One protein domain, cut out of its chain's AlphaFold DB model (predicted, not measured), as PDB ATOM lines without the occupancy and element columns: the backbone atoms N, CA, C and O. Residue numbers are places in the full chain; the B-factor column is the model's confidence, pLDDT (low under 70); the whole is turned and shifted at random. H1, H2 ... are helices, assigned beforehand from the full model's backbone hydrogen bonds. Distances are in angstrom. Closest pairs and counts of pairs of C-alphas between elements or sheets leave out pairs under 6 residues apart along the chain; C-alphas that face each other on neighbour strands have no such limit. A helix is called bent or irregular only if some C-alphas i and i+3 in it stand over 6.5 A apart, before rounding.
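This is residues 290 to 399 of the 577 residues of a protein of Antrodiella citrinella (UniProt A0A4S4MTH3). Four helices run nearly side by side, up and down in turn: H1, H2 and H3 make a three-helix bundle, their centres in a triangle, and H4 packs along H3 on the side away from H1. H1 is shifted toward one end of the bundle, where the unnamed stretch of residues 290 to 305 also lies, with residues 291 to 296 sticking out. The printed part has 110 residues with four named helices, H1 to H4 in chain order, and no named strand; its class is all helix, with 75 residues in the helices. It is only just compact, close to loose, with a radius of gyration of the C-alphas of 15.3 A, and spans 43 by 32 by 26 A.

Residues 290 to 305 hold no named element. H1 is residues 306 to 323, 25.7 A from first to last C-alpha, beginning at C-alpha 306 at (139.004, 36.815, 47.163). H2 is residues 331 to 351, 29.8 A long, and is irregular: C-alphas 332 and 335 are 8.0 A apart. H3 is residues 356 to 370, 21.2 A long, beginning at C-alpha 356 at (134.851, 23.167, 56.693). H4 is residues 377 to 397, 30.0 A long, ending at C-alpha 397 at (138.514, 22.212, 64.135).

H1, H2 and H3 form an up and down bundle, in which each helix runs against the one before it. H1 touches H2 with residues 315 to 323 alone, and H2 touches H1 with residues 341 to 348 alone; their closest C-alphas, of Glu 322 and Val 341, are 6.2 A apart. This hairpin has a shallow tilt of 14 degrees, opposite ways. H1 and H3 are close but not clearly touching, with the closest C-alphas, of Lys 316 and Ile 358, 7.5 A apart; they run the same way at a shallow tilt of 10 degrees. H2 and H3 touch as a hairpin, the closest C-alphas, of Tyr 345 and Ala 362, being 6.0 A apart, at a shallow tilt of 17 degrees, opposite ways. H3 and H4 touch as a hairpin with 25 pairs of C-alphas within 8 A. Their closest C-alphas, of Ser 370 and Arg 380, are 4.8 A apart, at a shallow tilt of 5 degrees, opposite ways. H2 and H4 are near each other, and H1 and H4 are apart. Every O i to N i+4 pair is within hydrogen-bond range in H1, H3 and H4, and 15 of 17 are in H2.

The two C-alphas farthest apart, of His 294 and Glu 377, are 45.2 A apart. The printed part has no cut. The link from H2 to H3 is tight, those from H1 to H2 and from H3 to H4 are short, and no link is long. Residues 330 to 336, of which 331 to 336 belong to H2, and residues 373 to 378 stand free, as do residues 291 to 296. The mean pLDDT of the printed part is 85.9, and residues 290 to 295 of this predicted model are under 70.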
ATOM      1  N   THR A 290     151.214  29.564  50.190       50.66
ATOM      2  CA  THR A 290     151.453  29.170  51.585       50.66
ATOM      3  C   THR A 290     152.753  29.704  52.194       50.66
ATOM      4  O   THR A 290     153.056  29.338  53.318       50.66
ATOM      5  N   GLY A 291     153.516  30.573  51.523       45.75
ATOM      6  CA  GLY A 291     154.700  31.203  52.124       45.75
ATOM      7  C   GLY A 291     155.806  30.223  52.551       45.75
ATOM      8  O   GLY A 291     155.752  29.034  52.263       45.75
ATOM      9  N   ASP A 292     156.860  30.764  53.157       44.62
ATOM     10  CA  ASP A 292     158.263  30.349  53.017       44.62
ATOM     11  C   ASP A 292     158.629  28.878  53.321       44.62
ATOM     12  O   ASP A 292     158.149  28.267  54.274       44.62
ATOM     13  N   ARG A 293     159.587  28.335  52.553       49.28
ATOM     14  CA  ARG A 293     160.079  26.938  52.639       49.28
ATOM     15  C   ARG A 293     160.898  26.636  53.906       49.28
ATOM     16  O   ARG A 293     161.363  25.511  54.077       49.28
ATOM     17  N   HIS A 294     161.102  27.627  54.773       49.84
ATOM     18  CA  HIS A 294     162.060  27.561  55.879       49.84
ATOM     19  C   HIS A 294     161.519  28.090  57.223       49.84
ATOM     20  O   HIS A 294     162.299  28.297  58.148       49.84
ATOM     21  N   GLY A 295     160.200  28.288  57.356       62.59
ATOM     22  CA  GLY A 295     159.558  28.731  58.602       62.59
ATOM     23  C   GLY A 295     158.409  27.828  59.057       62.59
ATOM     24  O   GLY A 295     157.839  27.068  58.272       62.59
ATOM     25  N   ILE A 296     158.038  27.919  60.341       71.94
ATOM     26  CA  ILE A 296     156.819  27.277  60.849       71.94
ATOM     27  C   ILE A 296     155.622  27.988  60.216       71.94
ATOM     28  O   ILE A 296     155.309  29.125  60.556       71.94
ATOM     29  N   TRP A 297     154.964  27.313  59.278       75.75
ATOM     30  CA  TRP A 297     153.716  27.779  58.698       75.75
ATOM     31  C   TRP A 297     152.532  27.167  59.441       75.75
ATOM     32  O   TRP A 297     152.445  25.942  59.559       75.75
ATOM     33  N   LEU A 298     151.608  28.014  59.892       81.31
ATOM     34  CA  LEU A 298     150.370  27.604  60.545       81.31
ATOM     35  C   LEU A 298     149.166  28.008  59.675       81.31
ATOM     36  O   LEU A 298     149.189  29.069  59.043       81.31
ATOM     37  N   PRO A 299     148.115  27.172  59.607       82.06
ATOM     38  CA  PRO A 299     146.898  27.506  58.881       82.06
ATOM     39  C   PRO A 299     146.181  28.680  59.553       82.06
ATOM     40  O   PRO A 299     146.155  28.773  60.777       82.06
ATOM     41  N   HIS A 300     145.571  29.553  58.753       79.38
ATOM     42  CA  HIS A 300     144.829  30.720  59.235       79.38
ATOM     43  C   HIS A 300     143.317  30.501  59.074       79.38
ATOM     44  O   HIS A 300     142.901  29.814  58.131       79.38
ATOM     45  N   PRO A 301     142.479  31.043  59.974       82.50
ATOM     46  CA  PRO A 301     141.033  31.061  59.785       82.50
ATOM     47  C   PRO A 301     140.637  31.775  58.487       82.50
ATOM     48  O   PRO A 301     141.313  32.726  58.091       82.50
ATOM     49  N   PRO A 302     139.539  31.362  57.830       81.94
ATOM     50  CA  PRO A 302     139.081  32.021  56.617       81.94
ATOM     51  C   PRO A 302     138.676  33.469  56.911       81.94
ATOM     52  O   PRO A 302     137.782  33.727  57.716       81.94
ATOM     53  N   THR A 303     139.290  34.409  56.198       77.75
ATOM     54  CA  THR A 303     138.853  35.813  56.123       77.75
ATOM     55  C   THR A 303     137.786  36.016  55.044       77.75
ATOM     56  O   THR A 303     137.192  37.086  54.938       77.75
ATOM     57  N   PHE A 304     137.536  34.979  54.232       78.94
ATOM     58  CA  PHE A 304     136.625  34.981  53.080       78.94
ATOM     59  C   PHE A 304     136.975  36.026  52.012       78.94
ATOM     60  O   PHE A 304     136.132  36.384  51.176       78.94
ATOM     61  N   SER A 305     138.238  36.456  51.999       83.81
ATOM     62  CA  SER A 305     138.813  37.294  50.956       83.81
ATOM     63  C   SER A 305     138.739  36.606  49.584       83.81
ATOM     64  O   SER A 305     138.509  35.396  49.458       83.81
ATOM     65  N   ALA A 306     138.929  37.378  48.512       85.00
ATOM     66  CA  ALA A 306     139.004  36.815  47.163       85.00
ATOM     67  C   ALA A 306     140.152  35.795  47.029       85.00
ATOM     68  O   ALA A 306     140.017  34.809  46.302       85.00
ATOM     69  N   GLU A 307     141.244  36.002  47.769       82.06
ATOM     70  CA  GLU A 307     142.398  35.103  47.815       82.06
ATOM     71  C   GLU A 307     142.050  33.776  48.495       82.06
ATOM     72  O   GLU A 307     142.318  32.720  47.920       82.06
ATOM     73  N   ASP A 308     141.352  33.809  49.635       83.06
ATOM     74  CA  ASP A 308     140.894  32.601  50.334       83.06
ATOM     75  C   ASP A 308     139.943  31.778  49.461       83.06
ATOM     76  O   ASP A 308     140.075  30.558  49.343       83.06
ATOM     77  N   LYS A 309     138.995  32.445  48.789       87.19
ATOM     78  CA  LYS A 309     138.060  31.782  47.866       87.19
ATOM     79  C   LYS A 309     138.798  31.130  46.697       87.19
ATOM     80  O   LYS A 309     138.475  30.002  46.321       87.19
ATOM     81  N   ALA A 310     139.799  31.810  46.139       88.38
ATOM     82  CA  ALA A 310     140.638  31.256  45.082       88.38
ATOM     83  C   ALA A 310     141.484  30.074  45.583       88.38
ATOM     84  O   ALA A 310     141.588  29.065  44.884       88.38
ATOM     85  N   LEU A 311     142.046  30.160  46.792       87.06
ATOM     86  CA  LEU A 311     142.822  29.091  47.420       87.06
ATOM     87  C   LEU A 311     141.969  27.834  47.624       87.06
ATOM     88  O   LEU A 311     142.364  26.744  47.209       87.06
ATOM     89  N   VAL A 312     140.767  27.984  48.183       89.25
ATOM     90  CA  VAL A 312     139.806  26.887  48.350       89.25
ATOM     91  C   VAL A 312     139.425  26.277  47.002       89.25
ATOM     92  O   VAL A 312     139.433  25.055  46.858       89.25
ATOM     93  N   ALA A 313     139.124  27.100  45.993       90.81
ATOM     94  CA  ALA A 313     138.780  26.609  44.660       90.81
ATOM     95  C   ALA A 313     139.913  25.775  44.039       90.81
ATOM     96  O   ALA A 313     139.651  24.709  43.477       90.81
ATOM     97  N   ARG A 314     141.171  26.207  44.195       89.31
ATOM     98  CA  ARG A 314     142.352  25.470  43.719       89.31
ATOM     99  C   ARG A 314     142.541  24.146  44.453       89.31
ATOM    100  O   ARG A 314     142.754  23.130  43.797       89.31
ATOM    101  N   TRP A 315     142.401  24.128  45.780       91.81
ATOM    102  CA  TRP A 315     142.444  22.881  46.555       91.81
ATOM    103  C   TRP A 315     141.349  21.908  46.117       91.81
ATOM    104  O   TRP A 315     141.639  20.742  45.870       91.81
ATOM    105  N   LYS A 316     140.111  22.379  45.936       92.81
ATOM    106  CA  LYS A 316     139.003  21.550  45.432       92.81
ATOM    107  C   LYS A 316     139.293  20.985  44.043       92.81
ATOM    108  O   LYS A 316     138.975  19.827  43.785       92.81
ATOM    109  N   GLN A 317     139.870  21.787  43.148       92.62
ATOM    110  CA  GLN A 317     140.253  21.332  41.812       92.62
ATOM    111  C   GLN A 317     141.335  20.252  41.884       92.62
ATOM    112  O   GLN A 317     141.208  19.233  41.215       92.62
ATOM    113  N   TYR A 318     142.357  20.452  42.719       92.25
ATOM    114  CA  TYR A 318     143.428  19.479  42.909       92.25
ATOM    115  C   TYR A 318     142.911  18.160  43.509       92.25
ATOM    116  O   TYR A 318     143.214  17.092  42.986       92.25
ATOM    117  N   LEU A 319     142.057  18.225  44.535       93.31
ATOM    118  CA  LEU A 319     141.450  17.042  45.156       93.31
ATOM    119  C   LEU A 319     140.596  16.250  44.160       93.31
ATOM    120  O   LEU A 319     140.786  15.048  44.017       93.31
ATOM    121  N   LYS A 320     139.719  16.924  43.403       93.88
ATOM    122  CA  LYS A 320     138.914  16.273  42.355       93.88
ATOM    123  C   LYS A 320     139.765  15.684  41.231       93.88
ATOM    124  O   LYS A 320     139.401  14.666  40.650       93.88
ATOM    125  N   TRP A 321     140.878  16.333  40.898       94.12
ATOM    126  CA  TRP A 321     141.824  15.801  39.926       94.12
ATOM    127  C   TRP A 321     142.483  14.522  40.452       94.12
ATOM    128  O   TRP A 321     142.516  13.531  39.734       94.12
ATOM    129  N   GLU A 322     142.913  14.475  41.712       92.44
ATOM    130  CA  GLU A 322     143.469  13.253  42.305       92.44
ATOM    131  C   GLU A 322     142.420  12.123  42.390       92.44
ATOM    132  O   GLU A 322     142.722  10.972  42.081       92.44
ATOM    133  N   GLU A 323     141.161  12.452  42.704       92.56
ATOM    134  CA  GLU A 323     140.026  11.513  42.676       92.56
ATOM    135  C   GLU A 323     139.744  10.936  41.286       92.56
ATOM    136  O   GLU A 323     139.229   9.824  41.181       92.56
ATOM    137  N   SER A 324     140.097  11.656  40.217       92.56
ATOM    138  CA  SER A 324     139.906  11.181  38.840       92.56
ATOM    139  C   SER A 324     140.867  10.057  38.429       92.56
ATOM    140  O   SER A 324     140.768   9.561  37.312       92.56
ATOM    141  N   ASN A 325     141.767   9.639  39.329       90.81
ATOM    142  CA  ASN A 325     142.813   8.642  39.097       90.81
ATOM    143  C   ASN A 325     143.677   8.959  37.859       90.81
ATOM    144  O   ASN A 325     143.686   8.190  36.897       90.81
ATOM    145  N   PRO A 326     144.460  10.058  37.878       89.19
ATOM    146  CA  PRO A 326     145.292  10.455  36.737       89.19
ATOM    147  C   PRO A 326     146.347   9.416  36.338       89.19
ATOM    148  O   PRO A 326     146.845   9.443  35.216       89.19
ATOM    149  N   LEU A 327     146.725   8.535  37.270       85.69
ATOM    150  CA  LEU A 327     147.692   7.458  37.048       85.69
ATOM    151  C   LEU A 327     147.063   6.185  36.484       85.69
ATOM    152  O   LEU A 327     147.796   5.232  36.246       85.69
ATOM    153  N   GLU A 328     145.739   6.162  36.295       86.25
ATOM    154  CA  GLU A 328     144.998   5.002  35.792       86.25
ATOM    155  C   GLU A 328     145.368   3.714  36.547       86.25
ATOM    156  O   GLU A 328     145.490   2.641  35.959       86.25
ATOM    157  N   ILE A 329     145.567   3.830  37.869       84.38
ATOM    158  CA  ILE A 329     145.923   2.698  38.728       84.38
ATOM    159  C   ILE A 329     144.846   1.626  38.570       84.38
ATOM    160  O   ILE A 329     143.655   1.913  38.729       84.38
ATOM    161  N   GLU A 330     145.275   0.406  38.250       83.56
ATOM    162  CA  GLU A 330     144.381  -0.725  38.033       83.56
ATOM    163  C   GLU A 330     143.554  -1.041  39.287       83.56
ATOM    164  O   GLU A 330     143.995  -0.854  40.422       83.56
ATOM    165  N   GLU A 331     142.371  -1.630  39.100       78.69
ATOM    166  CA  GLU A 331     141.490  -2.014  40.215       78.69
ATOM    167  C   GLU A 331     142.135  -3.009  41.193       78.69
ATOM    168  O   GLU A 331     141.760  -3.055  42.365       78.69
ATOM    169  N   LYS A 332     143.130  -3.784  40.745       78.75
ATOM    170  CA  LYS A 332     143.892  -4.707  41.602       78.75
ATOM    171  C   LYS A 332     144.699  -3.972  42.674       78.75
ATOM    172  O   LYS A 332     144.835  -4.481  43.781       78.75
ATOM    173  N   ASP A 333     145.170  -2.767  42.360       81.62
ATOM    174  CA  ASP A 333     145.978  -1.916  43.234       81.62
ATOM    175  C   ASP A 333     145.167  -0.744  43.809       81.62
ATOM    176  O   ASP A 333     145.705   0.294  44.202       81.62
ATOM    177  N   ARG A 334     143.844  -0.915  43.924       84.19
ATOM    178  CA  ARG A 334     142.923   0.109  44.438       84.19
ATOM    179  C   ARG A 334     143.279   0.601  45.843       84.19
ATOM    180  O   ARG A 334     143.060   1.767  46.153       84.19
ATOM    181  N   SER A 335     143.902  -0.241  46.668       85.38
ATOM    182  CA  SER A 335     144.430   0.160  47.980       85.38
ATOM    183  C   SER A 335     145.532   1.223  47.877       85.38
ATOM    184  O   SER A 335     145.579   2.137  48.701       85.38
ATOM    185  N   GLN A 336     146.388   1.149  46.853       85.25
ATOM    186  CA  GLN A 336     147.432   2.144  46.596       85.25
ATOM    187  C   GLN A 336     146.812   3.469  46.146       85.25
ATOM    188  O   GLN A 336     147.218   4.531  46.622       85.25
ATOM    189  N   PHE A 337     145.786   3.405  45.290       89.56
ATOM    190  CA  PHE A 337     145.001   4.574  44.900       89.56
ATOM    191  C   PHE A 337     144.332   5.235  46.115       89.56
ATOM    192  O   PHE A 337     144.493   6.439  46.322       89.56
ATOM    193  N   HIS A 338     143.667   4.455  46.978       89.50
ATOM    194  CA  HIS A 338     143.064   4.977  48.208       89.50
ATOM    195  C   HIS A 338     144.107   5.627  49.125       89.50
ATOM    196  O   HIS A 338     143.883   6.741  49.585       89.50
ATOM    197  N   SER A 339     145.264   4.991  49.346       88.75
ATOM    198  CA  SER A 339     146.348   5.558  50.167       88.75
ATOM    199  C   SER A 339     146.871   6.884  49.605       88.75
ATOM    200  O   SER A 339     147.124   7.834  50.354       88.75
ATOM    201  N   ARG A 340     146.998   6.972  48.277       90.31
ATOM    202  CA  ARG A 340     147.453   8.176  47.582       90.31
ATOM    203  C   ARG A 340     146.469   9.330  47.773       90.31
ATOM    204  O   ARG A 340     146.867  10.381  48.273       90.31
ATOM    205  N   VAL A 341     145.190   9.118  47.458       91.81
ATOM    206  CA  VAL A 341     144.141  10.140  47.618       91.81
ATOM    207  C   VAL A 341     143.980  10.530  49.089       91.81
ATOM    208  O   VAL A 341     143.917  11.716  49.418       91.81
ATOM    209  N   GLN A 342     144.014   9.556  50.000       90.75
ATOM    210  CA  GLN A 342     143.931   9.802  51.436       90.75
ATOM    211  C   GLN A 342     145.086  10.672  51.947       90.75
ATOM    212  O   GLN A 342     144.871  11.561  52.771       90.75
ATOM    213  N   THR A 343     146.308  10.457  51.460       89.25
ATOM    214  CA  THR A 343     147.458  11.285  51.844       89.25
ATOM    215  C   THR A 343     147.295  12.721  51.363       89.25
ATOM    216  O   THR A 343     147.561  13.650  52.127       89.25
ATOM    217  N   VAL A 344     146.795  12.925  50.141       91.44
ATOM    218  CA  VAL A 344     146.509  14.271  49.619       91.44
ATOM    219  C   VAL A 344     145.418  14.955  50.445       91.44
ATOM    220  O   VAL A 344     145.586  16.113  50.830       91.44
ATOM    221  N   TYR A 345     144.357  14.232  50.816       92.94
ATOM    222  CA  TYR A 345     143.351  14.739  51.747       92.94
ATOM    223  C   TYR A 345     143.963  15.116  53.097       92.94
ATOM    224  O   TYR A 345     143.740  16.225  53.566       92.94
ATOM    225  N   ARG A 346     144.804  14.269  53.702       90.69
ATOM    226  CA  ARG A 346     145.493  14.596  54.964       90.69
ATOM    227  C   ARG A 346     146.357  15.855  54.838       90.69
ATOM    228  O   ARG A 346     146.287  16.710  55.717       90.69
ATOM    229  N   LYS A 347     147.107  16.024  53.739       89.06
ATOM    230  CA  LYS A 347     147.853  17.269  53.461       89.06
ATOM    231  C   LYS A 347     146.917  18.476  53.406       89.06
ATOM    232  O   LYS A 347     147.193  19.495  54.042       89.06
ATOM    233  N   ALA A 348     145.798  18.351  52.691       90.69
ATOM    234  CA  ALA A 348     144.799  19.404  52.575       90.69
ATOM    235  C   ALA A 348     144.148  19.735  53.928       90.69
ATOM    236  O   ALA A 348     143.942  20.905  54.213       90.69
ATOM    237  N   LEU A 349     143.886  18.752  54.795       90.75
ATOM    238  CA  LEU A 349     143.303  18.971  56.125       90.75
ATOM    239  C   LEU A 349     144.255  19.688  57.088       90.75
ATOM    240  O   LEU A 349     143.795  20.467  57.921       90.75
ATOM    241  N   VAL A 350     145.569  19.466  56.969       88.88
ATOM    242  CA  VAL A 350     146.557  20.228  57.751       88.88
ATOM    243  C   VAL A 350     146.669  21.658  57.224       88.88
ATOM    244  O   VAL A 350     146.632  22.606  58.002       88.88
ATOM    245  N   LYS A 351     146.765  21.836  55.899       85.94
ATOM    246  CA  LYS A 351     146.907  23.167  55.290       85.94
ATOM    247  C   LYS A 351     145.620  24.000  55.363       85.94
ATOM    248  O   LYS A 351     145.665  25.190  55.620       85.94
ATOM    249  N   MET A 352     144.457  23.391  55.200       88.19
ATOM    250  CA  MET A 352     143.154  24.063  55.174       88.19
ATOM    251  C   MET A 352     142.320  23.692  56.405       88.19
ATOM    252  O   MET A 352     141.113  23.467  56.314       88.19
ATOM    253  N   ARG A 353     142.966  23.637  57.577       89.31
ATOM    254  CA  ARG A 353     142.363  23.170  58.835       89.31
ATOM    255  C   ARG A 353     141.057  23.883  59.182       89.31
ATOM    256  O   ARG A 353     140.116  23.230  59.631       89.31
ATOM    257  N   PHE A 354     140.971  25.186  58.938       90.25
ATOM    258  CA  PHE A 354     139.795  25.983  59.292       90.25
ATOM    259  C   PHE A 354     138.710  26.058  58.203       90.25
ATOM    260  O   PHE A 354     137.715  26.767  58.344       90.25
ATOM    261  N   PHE A 355     138.875  25.321  57.102       90.81
ATOM    262  CA  PHE A 355     137.933  25.321  55.987       90.81
ATOM    263  C   PHE A 355     137.051  24.077  56.042       90.81
ATOM    264  O   PHE A 355     137.454  22.975  55.665       90.81
ATOM    265  N   SER A 356     135.811  24.258  56.491       91.81
ATOM    266  CA  SER A 356     134.851  23.167  56.693       91.81
ATOM    267  C   SER A 356     134.534  22.359  55.433       91.81
ATOM    268  O   SER A 356     134.268  21.164  55.515       91.81
ATOM    269  N   GLU A 357     134.597  22.983  54.260       91.69
ATOM    270  CA  GLU A 357     134.310  22.327  52.984       91.69
ATOM    271  C   GLU A 357     135.312  21.211  52.660       91.69
ATOM    272  O   GLU A 357     134.921  20.170  52.135       91.69
ATOM    273  N   ILE A 358     136.593  21.398  53.001       93.25
ATOM    274  CA  ILE A 358     137.644  20.403  52.751       93.25
ATOM    275  C   ILE A 358     137.476  19.205  53.693       93.25
ATOM    276  O   ILE A 358     137.600  18.061  53.256       93.25
ATOM    277  N   TRP A 359     137.107  19.454  54.955       95.25
ATOM    278  CA  TRP A 359     136.728  18.404  55.908       95.25
ATOM    279  C   TRP A 359     135.554  17.571  55.400       95.25
ATOM    280  O   TRP A 359     135.614  16.342  55.427       95.25
ATOM    281  N   TYR A 360     134.511  18.233  54.893       94.81
ATOM    282  CA  TYR A 360     133.351  17.540  54.343       94.81
ATOM    283  C   TYR A 360     133.706  16.721  53.095       94.81
ATOM    284  O   TYR A 360     133.251  15.589  52.971       94.81
ATOM    285  N   MET A 361     134.551  17.241  52.198       94.00
ATOM    286  CA  MET A 361     135.027  16.480  51.035       94.00
ATOM    287  C   MET A 361     135.814  15.230  51.443       94.00
ATOM    288  O   MET A 361     135.530  14.149  50.936       94.00
ATOM    289  N   ALA A 362     136.736  15.351  52.404       94.19
ATOM    290  CA  ALA A 362     137.497  14.210  52.918       94.19
ATOM    291  C   ALA A 362     136.579  13.142  53.539       94.19
ATOM    292  O   ALA A 362     136.746  11.945  53.294       94.19
ATOM    293  N   TYR A 363     135.586  13.583  54.314       94.69
ATOM    294  CA  TYR A 363     134.556  12.722  54.884       94.69
ATOM    295  C   TYR A 363     133.734  12.015  53.792       94.69
ATOM    296  O   TYR A 363     133.637  10.789  53.802       94.69
ATOM    297  N   ALA A 364     133.194  12.766  52.830       93.44
ATOM    298  CA  ALA A 364     132.346  12.239  51.763       93.44
ATOM    299  C   ALA A 364     133.094  11.237  50.876       93.44
ATOM    300  O   ALA A 364     132.542  10.193  50.527       93.44
ATOM    301  N   TRP A 365     134.362  11.513  50.561       93.69
ATOM    302  CA  TRP A 365     135.205  10.592  49.809       93.69
ATOM    303  C   TRP A 365     135.467   9.297  50.590       93.69
ATOM    304  O   TRP A 365     135.231   8.208  50.067       93.69
ATOM    305  N   THR A 366     135.863   9.393  51.865       91.25
ATOM    306  CA  THR A 366     136.127   8.215  52.719       91.25
ATOM    307  C   THR A 366     134.861   7.370  52.915       91.25
ATOM    308  O   THR A 366     134.912   6.138  52.880       91.25
ATOM    309  N   LEU A 367     133.700   8.019  53.049       90.94
ATOM    310  CA  LEU A 367     132.406   7.343  53.082       90.94
ATOM    311  C   LEU A 367     132.100   6.648  51.746       90.94
ATOM    312  O   LEU A 367     131.681   5.491  51.750       90.94
ATOM    313  N   GLY A 368     132.358   7.309  50.615       88.75
ATOM    314  CA  GLY A 368     132.224   6.723  49.281       88.75
ATOM    315  C   GLY A 368     133.061   5.452  49.128       88.75
ATOM    316  O   GLY A 368     132.530   4.414  48.734       88.75
ATOM    317  N   VAL A 369     134.322   5.492  49.570       87.06
ATOM    318  CA  VAL A 369     135.227   4.329  49.603       87.06
ATOM    319  C   VAL A 369     134.668   3.195  50.470       87.06
ATOM    320  O   VAL A 369     134.755   2.025  50.101       87.06
ATOM    321  N   SER A 370     134.023   3.510  51.598       84.06
ATOM    322  CA  SER A 370     133.398   2.495  52.463       84.06
ATOM    323  C   SER A 370     132.202   1.772  51.822       84.06
ATOM    324  O   SER A 370     131.822   0.690  52.270       84.06
ATOM    325  N   SER A 371     131.608   2.360  50.779       81.44
ATOM    326  CA  SER A 371     130.441   1.826  50.064       81.44
ATOM    327  C   SER A 371     130.793   1.044  48.791       81.44
ATOM    328  O   SER A 371     129.896   0.568  48.095       81.44
ATOM    329  N   GLU A 372     132.083   0.888  48.481       81.81
ATOM    330  CA  GLU A 372     132.540   0.196  47.276       81.81
ATOM    331  C   GLU A 372     132.154  -1.296  47.265       81.81
ATOM    332  O   GLU A 372     132.266  -2.019  48.263       81.81
ATOM    333  N   ALA A 373     131.703  -1.772  46.098       71.38
ATOM    334  CA  ALA A 373     131.298  -3.157  45.898       71.38
ATOM    335  C   ALA A 373     132.507  -4.102  46.007       71.38
ATOM    336  O   ALA A 373     133.518  -3.908  45.338       71.38
ATOM    337  N   GLY A 374     132.390  -5.142  46.838       74.31
ATOM    338  CA  GLY A 374     133.428  -6.166  47.019       74.31
ATOM    339  C   GLY A 374     134.221  -6.075  48.327       74.31
ATOM    340  O   GLY A 374     134.973  -6.999  48.627       74.31
ATOM    341  N   LEU A 375     134.039  -5.030  49.149       78.38
ATOM    342  CA  LEU A 375     134.685  -4.969  50.465       78.38
ATOM    343  C   LEU A 375     133.942  -5.828  51.516       78.38
ATOM    344  O   LEU A 375     132.717  -5.700  51.663       78.38
ATOM    345  N   PRO A 376     134.669  -6.634  52.321       83.44
ATOM    346  CA  PRO A 376     134.108  -7.310  53.489       83.44
ATOM    347  C   PRO A 376     133.448  -6.317  54.455       83.44
ATOM    348  O   PRO A 376     133.931  -5.197  54.628       83.44
ATOM    349  N   GLU A 377     132.367  -6.726  55.127       84.00
ATOM    350  CA  GLU A 377     131.614  -5.851  56.045       84.00
ATOM    351  C   GLU A 377     132.500  -5.258  57.157       84.00
ATOM    352  O   GLU A 377     132.359  -4.081  57.481       84.00
ATOM    353  N   ASN A 378     133.468  -6.023  57.674       85.00
ATOM    354  CA  ASN A 378     134.397  -5.553  58.709       85.00
ATOM    355  C   ASN A 378     135.221  -4.344  58.238       85.00
ATOM    356  O   ASN A 378     135.263  -3.324  58.924       85.00
ATOM    357  N   LYS A 379     135.792  -4.413  57.028       84.44
ATOM    358  CA  LYS A 379     136.553  -3.303  56.433       84.44
ATOM    359  C   LYS A 379     135.650  -2.119  56.092       84.44
ATOM    360  O   LYS A 379     136.049  -0.972  56.263       84.44
ATOM    361  N   ARG A 380     134.405  -2.368  55.666       85.69
ATOM    362  CA  ARG A 380     133.422  -1.290  55.445       85.69
ATOM    363  C   ARG A 380     133.096  -0.553  56.740       85.69
ATOM    364  O   ARG A 380     132.980   0.669  56.723       85.69
ATOM    365  N   LYS A 381     132.969  -1.270  57.858       87.06
ATOM    366  CA  LYS A 381     132.757  -0.661  59.175       87.06
ATOM    367  C   LYS A 381     133.963   0.172  59.614       87.06
ATOM    368  O   LYS A 381     133.774   1.325  59.970       87.06
ATOM    369  N   GLU A 382     135.175  -0.366  59.501       88.00
ATOM    370  CA  GLU A 382     136.410   0.358  59.836       88.00
ATOM    371  C   GLU A 382     136.536   1.674  59.053       88.00
ATOM    372  O   GLU A 382     136.790   2.725  59.634       88.00
ATOM    373  N   ARG A 383     136.257   1.653  57.743       86.94
ATOM    374  CA  ARG A 383     136.269   2.865  56.906       86.94
ATOM    375  C   ARG A 383     135.170   3.863  57.272       86.94
ATOM    376  O   ARG A 383     135.391   5.069  57.193       86.94
ATOM    377  N   ARG A 384     133.991   3.388  57.690       89.38
ATOM    378  CA  ARG A 384     132.924   4.259  58.216       89.38
ATOM    379  C   ARG A 384     133.334   4.911  59.536       89.38
ATOM    380  O   ARG A 384     133.099   6.104  59.714       89.38
ATOM    381  N   ASP A 385     133.982   4.158  60.420       90.81
ATOM    382  CA  ASP A 385     134.499   4.667  61.692       90.81
ATOM    383  C   ASP A 385     135.649   5.673  61.463       90.81
ATOM    384  O   ASP A 385     135.717   6.708  62.128       90.81
ATOM    385  N   GLU A 386     136.496   5.442  60.455       90.81
ATOM    386  CA  GLU A 386     137.521   6.389  59.997       90.81
ATOM    387  C   GLU A 386     136.901   7.690  59.458       90.81
ATOM    388  O   GLU A 386     137.304   8.781  59.869       90.81
ATOM    389  N   ALA A 387     135.875   7.596  58.605       92.06
ATOM    390  CA  ALA A 387     135.143   8.764  58.113       92.06
ATOM    391  C   ALA A 387     134.512   9.562  59.272       92.06
ATOM    392  O   ALA A 387     134.612  10.790  59.319       92.06
ATOM    393  N   LEU A 388     133.922   8.875  60.254       92.56
ATOM    394  CA  LEU A 388     133.384   9.491  61.469       92.56
ATOM    395  C   LEU A 388     134.457  10.204  62.302       92.56
ATOM    396  O   LEU A 388     134.204  11.291  62.824       92.56
ATOM    397  N   SER A 389     135.653   9.622  62.411       93.06
ATOM    398  CA  SER A 389     136.796  10.244  63.090       93.06
ATOM    399  C   SER A 389     137.224  11.545  62.402       93.06
ATOM    400  O   SER A 389     137.408  12.563  63.072       93.06
ATOM    401  N   ILE A 390     137.279  11.561  61.062       93.12
ATOM    402  CA  ILE A 390     137.561  12.774  60.272       93.12
ATOM    403  C   ILE A 390     136.515  13.856  60.558       93.12
ATOM    404  O   ILE A 390     136.864  15.018  60.764       93.12
ATOM    405  N   LEU A 391     135.236  13.487  60.611       93.31
ATOM    406  CA  LEU A 391     134.154  14.437  60.853       93.31
ATOM    407  C   LEU A 391     134.206  15.031  62.272       93.31
ATOM    408  O   LEU A 391     134.076  16.244  62.427       93.31
ATOM    409  N   LYS A 392     134.480  14.207  63.293       93.25
ATOM    410  CA  LYS A 392     134.696  14.661  64.681       93.25
ATOM    411  C   LYS A 392     135.886  15.614  64.787       93.25
ATOM    412  O   LYS A 392     135.732  16.710  65.320       93.25
ATOM    413  N   ALA A 393     137.024  15.243  64.200       92.06
ATOM    414  CA  ALA A 393     138.212  16.094  64.153       92.06
ATOM    415  C   ALA A 393     137.946  17.422  63.416       92.06
ATOM    416  O   ALA A 393     138.472  18.468  63.800       92.06
ATOM    417  N   GLY A 394     137.093  17.402  62.387       92.19
ATOM    418  CA  GLY A 394     136.633  18.594  61.677       92.19
ATOM    419  C   GLY A 394     135.700  19.488  62.499       92.19
ATOM    420  O   GLY A 394     135.763  20.707  62.359       92.19
ATOM    421  N   ILE A 395     134.858  18.930  63.375       92.69
ATOM    422  CA  ILE A 395     134.009  19.710  64.299       92.69
ATOM    423  C   ILE A 395     134.848  20.324  65.419       92.69
ATOM    424  O   ILE A 395     134.640  21.479  65.776       92.69
ATOM    425  N   GLU A 396     135.825  19.587  65.947       90.56
ATOM    426  CA  GLU A 396     136.819  20.138  66.878       90.56
ATOM    427  C   GLU A 396     137.627  21.265  66.222       90.56
ATOM    428  O   GLU A 396     137.974  22.243  66.879       90.56
ATOM    429  N   ALA A 397     137.878  21.159  64.913       89.00
ATOM    430  CA  ALA A 397     138.514  22.212  64.135       89.00
ATOM    431  C   ALA A 397     137.660  23.455  63.965       89.00
ATOM    432  O   ALA A 397     138.123  24.577  64.155       89.00
ATOM    433  N   ASN A 398     136.426  23.220  63.536       90.50
ATOM    434  CA  ASN A 398     135.508  24.228  63.049       90.50
ATOM    435  C   ASN A 398     134.182  24.075  63.786       90.50
ATOM    436  O   ASN A 398     133.181  23.676  63.181       90.50
ATOM    437  N   PRO A 399     134.145  24.413  65.084       90.50
ATOM    438  CA  PRO A 399     132.955  24.207  65.896       90.50
ATOM    439  C   PRO A 399     131.757  25.027  65.400       90.50
ATOM    440  O   PRO A 399     130.618  24.582  65.513       90.50
TER     441      PRO A 399